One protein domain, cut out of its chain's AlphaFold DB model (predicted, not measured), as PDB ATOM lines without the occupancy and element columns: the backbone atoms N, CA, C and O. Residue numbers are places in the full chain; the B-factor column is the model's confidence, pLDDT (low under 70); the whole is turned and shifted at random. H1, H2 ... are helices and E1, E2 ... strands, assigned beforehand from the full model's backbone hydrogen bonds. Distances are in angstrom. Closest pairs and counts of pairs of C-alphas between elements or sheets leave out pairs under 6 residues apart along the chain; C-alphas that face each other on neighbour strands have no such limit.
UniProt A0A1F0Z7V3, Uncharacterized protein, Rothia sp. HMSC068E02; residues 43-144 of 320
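Overview. This is residues 43 to 144 of the 320 residues of an uncharacterized protein of Rothia sp. HMSC068E02 (UniProt A0A1F0Z7V3). A small sheet of three parallel strands has the long helix H2 over one face, and H6 crosses H2 on the side away from the sheet. H4 packs on residues 141 to 143 of H6, and H1 lies out at one end of the longest axis. The printed part has 102 residues, with six named helices and three named strands in the order H1 E1 H2 E2 H3 H4 E3 H5 H6; the sheet's order is E2 E1 E3, and the class is mixed. It is compact, with a radius of gyration of the C-alphas of 13.1 A and spans of 39 by 28 by 22 A.

Along the chain. Find C-alpha 43 at (10.695, -8.392, 29.648), where H1, residues 43 to 47, begins. Then come E1, residues 52 to 55, and H2, residues 64 to 78, 20.6 A long. Read on through E2, residues 83 to 87, 12.4 A long, H3, residues 93 to 98, H4, residues 100 to 103, E3, residues 117 to 119, and H5, residues 126 to 129. H6, residues 132 to 143, runs 15.4 A to C-alpha 143 at (13.099, -32.502, 58.748).

Arrangement. Beside E1 look for E2, with N 55 and O 85 2.8 A apart, and for E3, with N 54 and O 117 2.9 A apart. H2 is on the sheet, over E2 at a height of 7.9 A, in two layers, helices on one face; its closest C-alphas to E2 are Ala 73 and Ala 84, 4.9 A. E1, H2 and E2 form a strand-helix-strand unit, two parallel neighbours joined through a helix, with a right-handed crossover. H6 touches H2, C-alphas 138 and 71 being closest at 5.7 A, about perpendicular at 73 degrees, only just. H4 touches H6, C-alphas 101 and 142 being closest at 5.4 A; H3 and H4 only just touch, only at the corner, with 3 pairs of C-alphas within 8 A. H5 and H6 meet only through their link, and H1 and H2 are apart. Every O i to N i+4 pair is within hydrogen-bond range in H2, H3 and H6; H1 has 0 of 1, with 2 of 2 O i to N i+3 pairs, and H4 and H5 are too short.

Size, cuts and confidence. The C-alphas farthest apart, Tyr 43 and Leu 144, are 41.2 A apart. The printed part has no cut, and the link from H4 to E3 is long, with 13 residues. Confidence is under 70 at residues 43 to 45.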
ATOM      1  N   TYR A  43      11.439  -7.832  30.788       61.69
ATOM      2  CA  TYR A  43      10.695  -8.392  29.648       61.69
ATOM      3  C   TYR A  43      10.906  -9.906  29.464       61.69
ATOM      4  O   TYR A  43       9.945 -10.624  29.211       61.69
ATOM      5  N   ILE A  44      12.122 -10.422  29.666       66.06
ATOM      6  CA  ILE A  44      12.428 -11.863  29.647       66.06
ATOM      7  C   ILE A  44      11.691 -12.578  30.783       66.06
ATOM      8  O   ILE A  44      11.175 -13.675  30.585       66.06
ATOM      9  N   ASN A  45      11.578 -11.958  31.962       66.12
ATOM     10  CA  ASN A  45      10.801 -12.531  33.060       66.12
ATOM     11  C   ASN A  45       9.303 -12.659  32.727       66.12
ATOM     12  O   ASN A  45       8.687 -13.608  33.198       66.12
ATOM     13  N   LEU A  46       8.731 -11.805  31.866       72.94
ATOM     14  CA  LEU A  46       7.337 -11.950  31.400       72.94
ATOM     15  C   LEU A  46       7.118 -13.182  30.502       72.94
ATOM     16  O   LEU A  46       5.983 -13.650  30.350       72.94
ATOM     17  N   LEU A  47       8.192 -13.701  29.898       76.00
ATOM     18  CA  LEU A  47       8.168 -14.931  29.102       76.00
ATOM     19  C   LEU A  47       8.216 -16.187  29.981       76.00
ATOM     20  O   LEU A  47       7.892 -17.274  29.511       76.00
ATOM     21  N   ARG A  48       8.598 -16.051  31.258       83.31
ATOM     22  CA  ARG A  48       8.655 -17.154  32.219       83.31
ATOM     23  C   ARG A  48       7.307 -17.280  32.917       83.31
ATOM     24  O   ARG A  48       6.961 -16.458  33.761       83.31
ATOM     25  N   ARG A  49       6.530 -18.296  32.548       77.88
ATOM     26  CA  ARG A  49       5.146 -18.496  33.010       77.88
ATOM     27  C   ARG A  49       4.955 -19.901  33.578       77.88
ATOM     28  O   ARG A  49       5.790 -20.775  33.371       77.88
ATOM     29  N   GLY A  50       3.834 -20.102  34.266       83.94
ATOM     30  CA  GLY A  50       3.453 -21.379  34.867       83.94
ATOM     31  C   GLY A  50       3.786 -21.478  36.354       83.94
ATOM     32  O   GLY A  50       4.367 -20.569  36.946       83.94
ATOM     33  N   GLU A  51       3.395 -22.600  36.948       88.38
ATOM     34  CA  GLU A  51       3.503 -22.869  38.389       88.38
ATOM     35  C   GLU A  51       4.928 -23.234  38.824       88.38
ATOM     36  O   GLU A  51       5.281 -23.098  39.988       88.38
ATOM     37  N   LYS A  52       5.774 -23.707  37.903       92.81
ATOM     38  CA  LYS A  52       7.133 -24.147  38.231       92.81
ATOM     39  C   LYS A  52       8.031 -22.960  38.565       92.81
ATOM     40  O   LYS A  52       8.240 -22.085  37.719       92.81
ATOM     41  N   PHE A  53       8.615 -22.977  39.759       94.44
ATOM     42  CA  PHE A  53       9.454 -21.897  40.269       94.44
ATOM     43  C   PHE A  53      10.752 -22.454  40.861       94.44
ATOM     44  O   PHE A  53      10.719 -23.269  41.772       94.44
ATOM     45  N   ILE A  54      11.909 -22.046  40.340       95.44
ATOM     46  CA  ILE A  54      13.205 -22.567  40.792       95.44
ATOM     47  C   ILE A  54      13.954 -21.518  41.618       95.44
ATOM     48  O   ILE A  54      14.287 -20.438  41.126       95.44
ATOM     49  N   LEU A  55      14.253 -21.850  42.869       95.31
ATOM     50  CA  LEU A  55      15.163 -21.079  43.704       95.31
ATOM     51  C   LEU A  55      16.610 -21.420  43.351       95.31
ATOM     52  O   LEU A  55      16.943 -22.577  43.095       95.31
ATOM     53  N   LEU A  56      17.464 -20.402  43.321       93.06
ATOM     54  CA  LEU A  56      18.886 -20.528  43.027       93.06
ATOM     55  C   LEU A  56      19.684 -20.262  44.301       93.06
ATOM     56  O   LEU A  56      19.440 -19.269  44.986       93.06
ATOM     57  N   SER A  57      20.647 -21.131  44.593       90.62
ATOM     58  CA  SER A  57      21.617 -20.928  45.665       90.62
ATOM     59  C   SER A  57      22.874 -20.233  45.137       90.62
ATOM     60  O   SER A  57      23.225 -20.344  43.959       90.62
ATOM     61  N   TYR A  58      23.572 -19.505  46.010       83.69
ATOM     62  CA  TYR A  58      24.908 -19.010  45.683       83.69
ATOM     63  C   TYR A  58      25.897 -20.178  45.604       83.69
ATOM     64  O   TYR A  58      25.758 -21.113  46.397       83.69
ATOM     65  N   PRO A  59      26.939 -20.113  44.755       75.38
ATOM     66  CA  PRO A  59      27.918 -21.193  44.625       75.38
ATOM     67  C   PRO A  59      28.560 -21.610  45.951       75.38
ATOM     68  O   PRO A  59      28.802 -22.791  46.160       75.38
ATOM     69  N   ILE A  60      28.783 -20.670  46.873       76.19
ATOM     70  CA  ILE A  60      29.384 -20.941  48.187       76.19
ATOM     71  C   ILE A  60      28.400 -21.505  49.226       76.19
ATOM     72  O   ILE A  60      28.833 -21.921  50.295       76.19
ATOM     73  N   SER A  61      27.096 -21.548  48.923       82.12
ATOM     74  CA  SER A  61      26.065 -22.040  49.851       82.12
ATOM     75  C   SER A  61      26.300 -23.505  50.213       82.12
ATOM     76  O   SER A  61      26.731 -24.292  49.362       82.12
ATOM     77  N   ARG A  62      26.003 -23.844  51.472       86.00
ATOM     78  CA  ARG A  62      26.147 -25.172  52.091       86.00
ATOM     79  C   ARG A  62      25.177 -25.343  53.235       86.00
ATOM     80  O   ARG A  62      24.806 -24.341  53.852       86.00
ATOM     81  N   GLY A  63      24.875 -26.596  53.556       88.12
ATOM     82  CA  GLY A  63      24.189 -26.999  54.777       88.12
ATOM     83  C   GLY A  63      23.013 -26.098  55.135       88.12
ATOM     84  O   GLY A  63      22.050 -25.997  54.375       88.12
ATOM     85  N   GLY A  64      23.130 -25.366  56.246       91.19
ATOM     86  CA  GLY A  64      22.090 -24.448  56.724       91.19
ATOM     87  C   GLY A  64      21.630 -23.385  55.712       91.19
ATOM     88  O   GLY A  64      20.460 -23.010  55.702       91.19
ATOM     89  N   ASN A  65      22.493 -22.938  54.793       92.25
ATOM     90  CA  ASN A  65      22.088 -22.022  53.721       92.25
ATOM     91  C   ASN A  65      21.102 -22.676  52.744       92.25
ATOM     92  O   ASN A  65      20.174 -22.027  52.262       92.25
ATOM     93  N   TRP A  66      21.282 -23.964  52.449       95.69
ATOM     94  CA  TRP A  66      20.332 -24.699  51.620       95.69
ATOM     95  C   TRP A  66      19.024 -24.943  52.356       95.69
ATOM     96  O   TRP A  66      17.976 -24.782  51.742       95.69
ATOM     97  N   LEU A  67      19.062 -25.220  53.663       97.00
ATOM     98  CA  LEU A  67      17.849 -25.340  54.472       97.00
ATOM     99  C   LEU A  67      16.995 -24.062  54.439       97.00
ATOM    100  O   LEU A  67      15.787 -24.172  54.283       97.00
ATOM    101  N   TYR A  68      17.583 -22.859  54.458       96.06
ATOM    102  CA  TYR A  68      16.808 -21.617  54.268       96.06
ATOM    103  C   TYR A  68      16.110 -21.554  52.907       96.06
ATOM    104  O   TYR A  68      14.958 -21.131  52.803       96.06
ATOM    105  N   LEU A  69      16.791 -21.986  51.846       96.19
ATOM    106  CA  LEU A  69      16.216 -21.999  50.504       96.19
ATOM    107  C   LEU A  69      15.161 -23.102  50.336       96.19
ATOM    108  O   LEU A  69      14.145 -22.866  49.686       96.19
ATOM    109  N   TRP A  70      15.355 -24.273  50.942       97.62
ATOM    110  CA  TRP A  70      14.345 -25.328  50.987       97.62
ATOM    111  C   TRP A  70      13.126 -24.913  51.805       97.62
ATOM    112  O   TRP A  70      12.009 -25.103  51.332       97.62
ATOM    113  N   ALA A  71      13.322 -24.272  52.956       97.00
ATOM    114  CA  ALA A  71      12.241 -23.719  53.761       97.00
ATOM    115  C   ALA A  71      11.433 -22.703  52.957       97.00
ATOM    116  O   ALA A  71      10.220 -22.836  52.839       97.00
ATOM    117  N   ARG A  72      12.102 -21.778  52.259       94.69
ATOM    118  CA  ARG A  72      11.430 -20.849  51.342       94.69
ATOM    119  C   ARG A  72      10.669 -21.569  50.223       94.69
ATOM    120  O   ARG A  72       9.572 -21.144  49.866       94.69
ATOM    121  N   ALA A  73      11.233 -22.624  49.632       95.69
ATOM    122  CA  ALA A  73      10.533 -23.413  48.617       95.69
ATOM    123  C   ALA A  73       9.270 -24.074  49.193       95.69
ATOM    124  O   ALA A  73       8.223 -24.045  48.546       95.69
ATOM    125  N   ALA A  74       9.354 -24.617  50.408       96.06
ATOM    126  CA  ALA A  74       8.218 -25.188  51.119       96.06
ATOM    127  C   ALA A  74       7.145 -24.129  51.418       96.06
ATOM    128  O   ALA A  74       5.988 -24.348  51.076       96.06
ATOM    129  N   THR A  75       7.522 -22.950  51.925       92.94
ATOM    130  CA  THR A  75       6.617 -21.808  52.155       92.94
ATOM    131  C   THR A  75       5.873 -21.399  50.883       92.94
ATOM    132  O   THR A  75       4.650 -21.273  50.877       92.94
ATOM    133  N   LEU A  76       6.592 -21.238  49.766       92.50
ATOM    134  CA  LEU A  76       5.989 -20.858  48.482       92.50
ATOM    135  C   LEU A  76       5.003 -21.911  47.957       92.50
ATOM    136  O   LEU A  76       4.012 -21.551  47.322       92.50
ATOM    137  N   ARG A  77       5.270 -23.194  48.225       93.12
ATOM    138  CA  ARG A  77       4.352 -24.298  47.914       93.12
ATOM    139  C   ARG A  77       3.155 -24.360  48.855       93.12
ATOM    140  O   ARG A  77       2.086 -24.768  48.420       93.12
ATOM    141  N   HIS A  78       3.344 -24.015  50.126       90.12
ATOM    142  CA  HIS A  78       2.310 -24.113  51.151       90.12
ATOM    143  C   HIS A  78       1.229 -23.039  50.973       90.12
ATOM    144  O   HIS A  78       0.042 -23.352  51.011       90.12
ATOM    145  N   HIS A  79       1.635 -21.798  50.688       87.00
ATOM    146  CA  HIS A  79       0.727 -20.643  50.582       87.00
ATOM    147  C   HIS A  79       0.272 -20.305  49.161       87.00
ATOM    148  O   HIS A  79      -0.496 -19.362  48.961       87.00
ATOM    149  N   GLY A  80       0.771 -21.013  48.149       83.62
ATOM    150  CA  GLY A  80       0.595 -20.621  46.757       83.62
ATOM    151  C   GLY A  80       0.339 -21.782  45.811       83.62
ATOM    152  O   GLY A  80       0.375 -22.955  46.165       83.62
ATOM    153  N   THR A  81       0.114 -21.437  44.547       81.81
ATOM    154  CA  THR A  81       0.055 -22.410  43.447       81.81
ATOM    155  C   THR A  81       1.443 -22.763  42.912       81.81
ATOM    156  O   THR A  81       1.572 -23.582  42.001       81.81
ATOM    157  N   ASP A  82       2.490 -22.103  43.412       88.62
ATOM    158  CA  ASP A  82       3.845 -22.277  42.914       88.62
ATOM    159  C   ASP A  82       4.405 -23.633  43.347       88.62
ATOM    160  O   ASP A  82       4.559 -23.938  44.525       88.62
ATOM    161  N   LYS A  83       4.806 -24.442  42.367       92.94
ATOM    162  CA  LYS A  83       5.588 -25.668  42.557       92.94
ATOM    163  C   LYS A  83       7.055 -25.285  42.707       92.94
ATOM    164  O   LYS A  83       7.866 -25.520  41.807       92.94
ATOM    165  N   ALA A  84       7.360 -24.610  43.814       96.25
ATOM    166  CA  ALA A  84       8.690 -24.098  44.097       96.25
ATOM    167  C   ALA A  84       9.665 -25.227  44.462       96.25
ATOM    168  O   ALA A  84       9.326 -26.110  45.244       96.25
ATOM    169  N   SER A  85      10.870 -25.204  43.905       97.25
ATOM    170  CA  SER A  85      11.930 -26.165  44.223       97.25
ATOM    171  C   SER A  85      13.282 -25.459  44.262       97.25
ATOM    172  O   SER A  85      13.497 -24.486  43.538       97.25
ATOM    173  N   LEU A  86      14.211 -25.954  45.074       97.44
ATOM    174  CA  LEU A  86      15.603 -25.514  45.052       97.44
ATOM    175  C   LEU A  86      16.342 -26.215  43.912       97.44
ATOM    176  O   LEU A  86      16.230 -27.428  43.766       97.44
ATOM    177  N   LEU A  87      17.079 -25.472  43.088       96.88
ATOM    178  CA  LEU A  87      17.950 -26.087  42.091       96.88
ATOM    179  C   LEU A  87      19.027 -26.913  42.798       96.88
ATOM    180  O   LEU A  87      19.741 -26.388  43.653       96.88
ATOM    181  N   TYR A  88      19.145 -28.176  42.400       95.31
ATOM    182  CA  TYR A  88      20.175 -29.079  42.882       95.31
ATOM    183  C   TYR A  88      21.571 -28.457  42.723       95.31
ATOM    184  O   TYR A  88      21.919 -27.914  41.668       95.31
ATOM    185  N   GLY A  89      22.370 -28.576  43.779       90.50
ATOM    186  CA  GLY A  89      23.791 -28.272  43.793       90.50
ATOM    187  C   GLY A  89      24.580 -29.464  44.349       90.50
ATOM    188  O   GLY A  89      24.067 -30.147  45.237       90.50
ATOM    189  N   PRO A  90      25.817 -29.704  43.876       87.94
ATOM    190  CA  PRO A  90      26.666 -30.764  44.418       87.94
ATOM    191  C   PRO A  90      26.859 -30.633  45.937       87.94
ATOM    192  O   PRO A  90      27.155 -29.536  46.423       87.94
ATOM    193  N   GLY A  91      26.712 -31.743  46.663       88.06
ATOM    194  CA  GLY A  91      26.780 -31.822  48.127       88.06
ATOM    195  C   GLY A  91      25.408 -31.851  48.815       88.06
ATOM    196  O   GLY A  91      25.323 -32.123  50.011       88.06
ATOM    197  N   MET A  92      24.316 -31.604  48.084       95.00
ATOM    198  CA  MET A  92      22.959 -31.728  48.631       95.00
ATOM    199  C   MET A  92      22.546 -33.182  48.897       95.00
ATOM    200  O   MET A  92      21.585 -33.394  49.628       95.00
ATOM    201  N   GLU A  93      23.254 -34.168  48.341       95.06
ATOM    202  CA  GLU A  93      22.925 -35.593  48.434       95.06
ATOM    203  C   GLU A  93      22.778 -36.041  49.879       95.06
ATOM    204  O   GLU A  93      21.729 -36.568  50.233       95.06
ATOM    205  N   ALA A  94      23.772 -35.734  50.719       94.88
ATOM    206  CA  ALA A  94      23.759 -36.097  52.132       94.88
ATOM    207  C   ALA A  94      22.524 -35.529  52.855       94.88
ATOM    208  O   ALA A  94      21.911 -36.208  53.670       94.88
ATOM    209  N   TRP A  95      22.115 -34.302  52.519       96.94
ATOM    210  CA  TRP A  95      20.922 -33.666  53.088       96.94
ATOM    211  C   TRP A  95      19.632 -34.302  52.588       96.94
ATOM    212  O   TRP A  95      18.697 -34.472  53.361       96.94
ATOM    213  N   THR A  96      19.557 -34.648  51.305       97.12
ATOM    214  CA  THR A  96      18.379 -35.319  50.743       97.12
ATOM    215  C   THR A  96      18.292 -36.793  51.124       97.12
ATOM    216  O   THR A  96      17.200 -37.343  51.097       97.12
ATOM    217  N   GLU A  97      19.407 -37.428  51.477       96.75
ATOM    218  CA  GLU A  97      19.444 -38.785  52.023       96.75
ATOM    219  C   GLU A  97      18.990 -38.786  53.486       96.75
ATOM    220  O   GLU A  97      18.095 -39.549  53.841       96.75
ATOM    221  N   GLU A  98      19.512 -37.866  54.309       97.50
ATOM    222  CA  GLU A  98      19.072 -37.717  55.701       97.50
ATOM    223  C   GLU A  98      17.627 -37.215  55.800       97.50
ATOM    224  O   GLU A  98      16.881 -37.650  56.671       97.50
ATOM    225  N   PHE A  99      17.197 -36.330  54.898       98.06
ATOM    226  CA  PHE A  99      15.847 -35.766  54.865       98.06
ATOM    227  C   PHE A  99      15.178 -36.024  53.502       98.06
ATOM    228  O   PHE A  99      15.094 -35.118  52.663       98.06
ATOM    229  N   PRO A 100      14.633 -37.236  53.262       97.94
ATOM    230  CA  PRO A 100      14.124 -37.659  51.950       97.94
ATOM    231  C   PRO A 100      13.095 -36.722  51.313       97.94
ATOM    232  O   PRO A 100      13.068 -36.544  50.093       97.94
ATOM    233  N   LYS A 101      12.257 -36.055  52.113       97.94
ATOM    234  CA  LYS A 101      11.278 -35.097  51.582       97.94
ATOM    235  C   LYS A 101      11.922 -33.852  50.966       97.94
ATOM    236  O   LYS A 101      11.300 -33.260  50.081       97.94
ATOM    237  N   LEU A 102      13.152 -33.476  51.328       98.12
ATOM    238  CA  LEU A 102      13.880 -32.395  50.648       98.12
ATOM    239  C   LEU A 102      14.132 -32.729  49.172       98.12
ATOM    240  O   LEU A 102      14.061 -31.838  48.323       98.12
ATOM    241  N   ALA A 103      14.323 -34.009  48.826       97.06
ATOM    242  CA  ALA A 103      14.469 -34.434  47.433       97.06
ATOM    243  C   ALA A 103      13.231 -34.070  46.591       97.06
ATOM    244  O   ALA A 103      13.359 -33.627  45.453       97.06
ATOM    245  N   SER A 104      12.025 -34.150  47.173       95.69
ATOM    246  CA  SER A 104      10.761 -33.822  46.484       95.69
ATOM    247  C   SER A 104      10.601 -32.335  46.119       95.69
ATOM    248  O   SER A 104       9.789 -31.973  45.258       95.69
ATOM    249  N   ILE A 105      11.383 -31.469  46.768       96.88
ATOM    250  CA  ILE A 105      11.447 -30.024  46.519       96.88
ATOM    251  C   ILE A 105      12.830 -29.597  46.012       96.88
ATOM    252  O   ILE A 105      13.188 -28.421  46.087       96.88
ATOM    253  N   THR A 106      13.589 -30.539  45.448       97.69
ATOM    254  CA  THR A 106      14.876 -30.296  44.794       97.69
ATOM    255  C   THR A 106      14.740 -30.575  43.299       97.69
ATOM    256  O   THR A 106      14.359 -31.666  42.891       97.69
ATOM    257  N   ALA A 107      15.001 -29.567  42.469       96.50
ATOM    258  CA  ALA A 107      14.885 -29.660  41.018       96.50
ATOM    259  C   ALA A 107      16.225 -30.036  40.382       96.50
ATOM    260  O   ALA A 107      17.260 -29.455  40.708       96.50
ATOM    261  N   SER A 108      16.200 -30.945  39.410       93.56
ATOM    262  CA  SER A 108      17.387 -31.288  38.619       93.56
ATOM    263  C   SER A 108      17.771 -30.166  37.644       93.56
ATOM    264  O   SER A 108      16.965 -29.305  37.288       93.56
ATOM    265  N   SER A 109      19.001 -30.197  37.127       89.25
ATOM    266  CA  SER A 109      19.451 -29.240  36.105       89.25
ATOM    267  C   SER A 109      18.597 -29.279  34.828       89.25
ATOM    268  O   SER A 109      18.383 -28.243  34.203       89.25
ATOM    269  N   SER A 110      18.037 -30.443  34.476       89.44
ATOM    270  CA  SER A 110      17.156 -30.606  33.309       89.44
ATOM    271  C   SER A 110      15.857 -29.792  33.407       89.44
ATOM    272  O   SER A 110      15.271 -29.385  32.404       89.44
ATOM    273  N   GLU A 111      15.422 -29.492  34.629       88.81
ATOM    274  CA  GLU A 111      14.215 -28.724  34.918       88.81
ATOM    275  C   GLU A 111      14.421 -27.208  34.799       88.81
ATOM    276  O   GLU A 111      13.457 -26.431  34.698       88.81
ATOM    277  N   TYR A 112      15.683 -26.786  34.793       89.00
ATOM    278  CA  TYR A 112      16.116 -25.407  34.671       89.00
ATOM    279  C   TYR A 112      16.273 -25.007  33.199       89.00
ATOM    280  O   TYR A 112      17.366 -24.908  32.647       89.00
ATOM    281  N   THR A 113      15.144 -24.745  32.542       87.56
ATOM    282  CA  THR A 113      15.103 -24.309  31.137       87.56
ATOM    283  C   THR A 113      15.099 -22.786  31.020       87.56
ATOM    284  O   THR A 113      14.971 -22.073  32.013       87.56
ATOM    285  N   PHE A 114      15.172 -22.237  29.804       83.31
ATOM    286  CA  PHE A 114      15.068 -20.789  29.570       83.31
ATOM    287  C   PHE A 114      13.744 -20.172  30.079       83.31
ATOM    288  O   PHE A 114      13.746 -19.062  30.624       83.31
ATOM    289  N   PHE A 115      12.633 -20.910  29.977       84.81
ATOM    290  CA  PHE A 115      11.288 -20.433  30.324       84.81
ATOM    291  C   PHE A 115      10.897 -20.668  31.788       84.81
ATOM    292  O   PHE A 115       9.882 -20.143  32.240       84.81
ATOM    293  N   THR A 116      11.700 -21.399  32.564       87.00
ATOM    294  CA  THR A 116      11.385 -21.664  33.973       87.00
ATOM    295  C   THR A 116      11.457 -20.372  34.802       87.00
ATOM    296  O   THR A 116      12.456 -19.640  34.729       87.00
ATOM    297  N   ARG A 117      10.417 -20.070  35.598       91.81
ATOM    298  CA  ARG A 117      10.463 -18.962  36.570       91.81
ATOM    299  C   ARG A 117      11.521 -19.271  37.623       91.81
ATOM    300  O   ARG A 117      11.692 -20.426  38.004       91.81
ATOM    301  N   ARG A 118      12.262 -18.254  38.062       92.44
ATOM    302  CA  ARG A 118      13.372 -18.444  38.999       92.44
ATOM    303  C   ARG A 118      13.616 -17.228  39.875       92.44
ATOM    304  O   ARG A 118      13.307 -16.112  39.459       92.44
ATOM    305  N   SER A 119      14.233 -17.445  41.029       90.06
ATOM    306  CA  SER A 119      14.697 -16.379  41.913       90.06
ATOM    307  C   SER A 119      16.010 -16.762  42.582       90.06
ATOM    308  O   SER A 119      16.148 -17.875  43.073       90.06
ATOM    309  N   GLY A 120      16.959 -15.827  42.610       86.75
ATOM    310  CA  GLY A 120      18.170 -15.919  43.434       86.75
ATOM    311  C   GLY A 120      18.029 -15.191  44.770       86.75
ATOM    312  O   GLY A 120      19.033 -14.837  45.373       86.75
ATOM    313  N   TYR A 121      16.800 -14.876  45.189       86.69
ATOM    314  CA  TYR A 121      16.562 -14.252  46.483       86.69
ATOM    315  C   TYR A 121      16.843 -15.257  47.601       86.69
ATOM    316  O   TYR A 121      16.150 -16.271  47.715       86.69
ATOM    317  N   PHE A 122      17.836 -14.943  48.422       86.38
ATOM    318  CA  PHE A 122      18.143 -15.662  49.648       86.38
ATOM    319  C   PHE A 122      17.368 -15.028  50.813       86.38
ATOM    320  O   PHE A 122      17.388 -13.798  50.906       86.38
ATOM    321  N   PRO A 123      16.680 -15.810  51.671       85.25
ATOM    322  CA  PRO A 123      16.052 -15.290  52.884       85.25
ATOM    323  C   PRO A 123      17.043 -14.448  53.679       85.25
ATOM    324  O   PRO A 123      18.159 -14.883  53.940       85.25
ATOM    325  N   THR A 124      16.661 -13.224  54.010       76.94
ATOM    326  CA  THR A 124      17.530 -12.294  54.730       76.94
ATOM    327  C   THR A 124      17.106 -12.108  56.167       76.94
ATOM    328  O   THR A 124      17.951 -11.699  56.947       76.94
ATOM    329  N   ASP A 125      15.847 -12.376  56.510       85.31
ATOM    330  CA  ASP A 125      15.306 -12.277  57.864       85.31
ATOM    331  C   ASP A 125      14.379 -13.449  58.124       85.31
ATOM    332  O   ASP A 125      13.360 -13.576  57.446       85.31
ATOM    333  N   ILE A 126      14.750 -14.304  59.083       87.62
ATOM    334  CA  ILE A 126      14.028 -15.550  59.321       87.62
ATOM    335  C   ILE A 126      12.561 -15.262  59.605       87.62
ATOM    336  O   ILE A 126      11.733 -15.842  58.936       87.62
ATOM    337  N   GLU A 127      12.234 -14.273  60.440       84.12
ATOM    338  CA  GLU A 127      10.853 -13.980  60.851       84.12
ATOM    339  C   GLU A 127      10.023 -13.234  59.787       84.12
ATOM    340  O   GLU A 127       8.795 -13.209  59.879       84.12
ATOM    341  N   LYS A 128      10.656 -12.610  58.779       83.88
ATOM    342  CA  LYS A 128       9.935 -11.903  57.696       83.88
ATOM    343  C   LYS A 128       9.824 -12.717  56.418       83.88
ATOM    344  O   LYS A 128       8.825 -12.609  55.714       83.88
ATOM    345  N   ASP A 129      10.873 -13.461  56.084       85.94
ATOM    346  CA  ASP A 129      10.942 -14.245  54.854       85.94
ATOM    347  C   ASP A 129      10.325 -15.638  55.011       85.94
ATOM    348  O   ASP A 129       9.951 -16.241  54.002       85.94
ATOM    349  N   ILE A 130      10.241 -16.147  56.245       89.25
ATOM    350  CA  ILE A 130       9.646 -17.438  56.599       89.25
ATOM    351  C   ILE A 130       8.864 -17.228  57.905       89.25
ATOM    352  O   ILE A 130       9.445 -17.077  58.973       89.25
ATOM    353  N   SER A 131       7.533 -17.188  57.845       90.50
ATOM    354  CA  SER A 131       6.746 -17.003  59.072       90.50
ATOM    355  C   SER A 131       7.042 -18.106  60.101       90.50
ATOM    356  O   SER A 131       7.519 -19.185  59.751       90.50
ATOM    357  N   GLU A 132       6.749 -17.868  61.379       92.44
ATOM    358  CA  GLU A 132       6.924 -18.899  62.411       92.44
ATOM    359  C   GLU A 132       6.125 -20.174  62.095       92.44
ATOM    360  O   GLU A 132       6.633 -21.285  62.247       92.44
ATOM    361  N   GLU A 133       4.906 -20.017  61.576       94.06
ATOM    362  CA  GLU A 133       4.080 -21.130  61.107       94.06
ATOM    363  C   GLU A 133       4.764 -21.898  59.970       94.06
ATOM    364  O   GLU A 133       4.838 -23.124  60.018       94.06
ATOM    365  N   ASP A 134       5.335 -21.191  58.993       94.75
ATOM    366  CA  ASP A 134       6.057 -21.805  57.877       94.75
ATOM    367  C   ASP A 134       7.341 -22.506  58.303       94.75
ATOM    368  O   ASP A 134       7.680 -23.563  57.768       94.75
ATOM    369  N   LEU A 135       8.066 -21.925  59.258       95.88
ATOM    370  CA  LEU A 135       9.270 -22.523  59.814       95.88
ATOM    371  C   LEU A 135       8.913 -23.822  60.540       95.88
ATOM    372  O   LEU A 135       9.527 -24.857  60.285       95.88
ATOM    373  N   HIS A 136       7.882 -23.796  61.387       96.69
ATOM    374  CA  HIS A 136       7.392 -24.986  62.079       96.69
ATOM    375  C   HIS A 136       6.856 -26.035  61.104       96.69
ATOM    376  O   HIS A 136       7.167 -27.216  61.257       96.69
ATOM    377  N   PHE A 137       6.099 -25.624  60.084       97.12
ATOM    378  CA  PHE A 137       5.643 -26.504  59.014       97.12
ATOM    379  C   PHE A 137       6.831 -27.165  58.313       97.12
ATOM    380  O   PHE A 137       6.874 -28.388  58.219       97.12
ATOM    381  N   PHE A 138       7.828 -26.386  57.886       98.00
ATOM    382  CA  PHE A 138       9.012 -26.917  57.219       98.00
ATOM    383  C   PHE A 138       9.768 -27.911  58.104       98.00
ATOM    384  O   PHE A 138      10.090 -29.008  57.653       98.00
ATOM    385  N   ILE A 139      10.007 -27.570  59.371       98.38
ATOM    386  CA  ILE A 139      10.714 -28.450  60.305       98.38
ATOM    387  C   ILE A 139       9.935 -29.753  60.514       98.38
ATOM    388  O   ILE A 139      10.519 -30.824  60.372       98.38
ATOM    389  N   ARG A 140       8.628 -29.692  60.801       98.00
ATOM    390  CA  ARG A 140       7.800 -30.893  61.022       98.00
ATOM    391  C   ARG A 140       7.728 -31.760  59.779       98.00
ATOM    392  O   ARG A 140       7.956 -32.964  59.849       98.00
ATOM    393  N   GLU A 141       7.414 -31.142  58.647       97.81
ATOM    394  CA  GLU A 141       7.115 -31.878  57.434       97.81
ATOM    395  C   GLU A 141       8.348 -32.366  56.712       97.81
ATOM    396  O   GLU A 141       8.269 -33.440  56.136       97.81
ATOM    397  N   TYR A 142       9.448 -31.616  56.697       98.19
ATOM    398  CA  TYR A 142      10.608 -31.950  55.871       98.19
ATOM    399  C   TYR A 142      11.788 -32.492  56.667       98.19
ATOM    400  O   TYR A 142      12.549 -33.277  56.103       98.19
ATOM    401  N   LEU A 143      11.946 -32.101  57.937       98.25
ATOM    402  CA  LEU A 143      13.099 -32.502  58.748       98.25
ATOM    403  C   LEU A 143      12.728 -33.601  59.750       98.25
ATOM    404  O   LEU A 143      13.251 -34.709  59.681       98.25
ATOM    405  N   LEU A 144      11.771 -33.328  60.639       98.06
ATOM    406  CA  LEU A 144      11.356 -34.247  61.704       98.06
ATOM    407  C   LEU A 144      10.535 -35.439  61.205       98.06
ATOM    408  O   LEU A 144      10.372 -36.406  61.936       98.06
TER     409      LEU A 144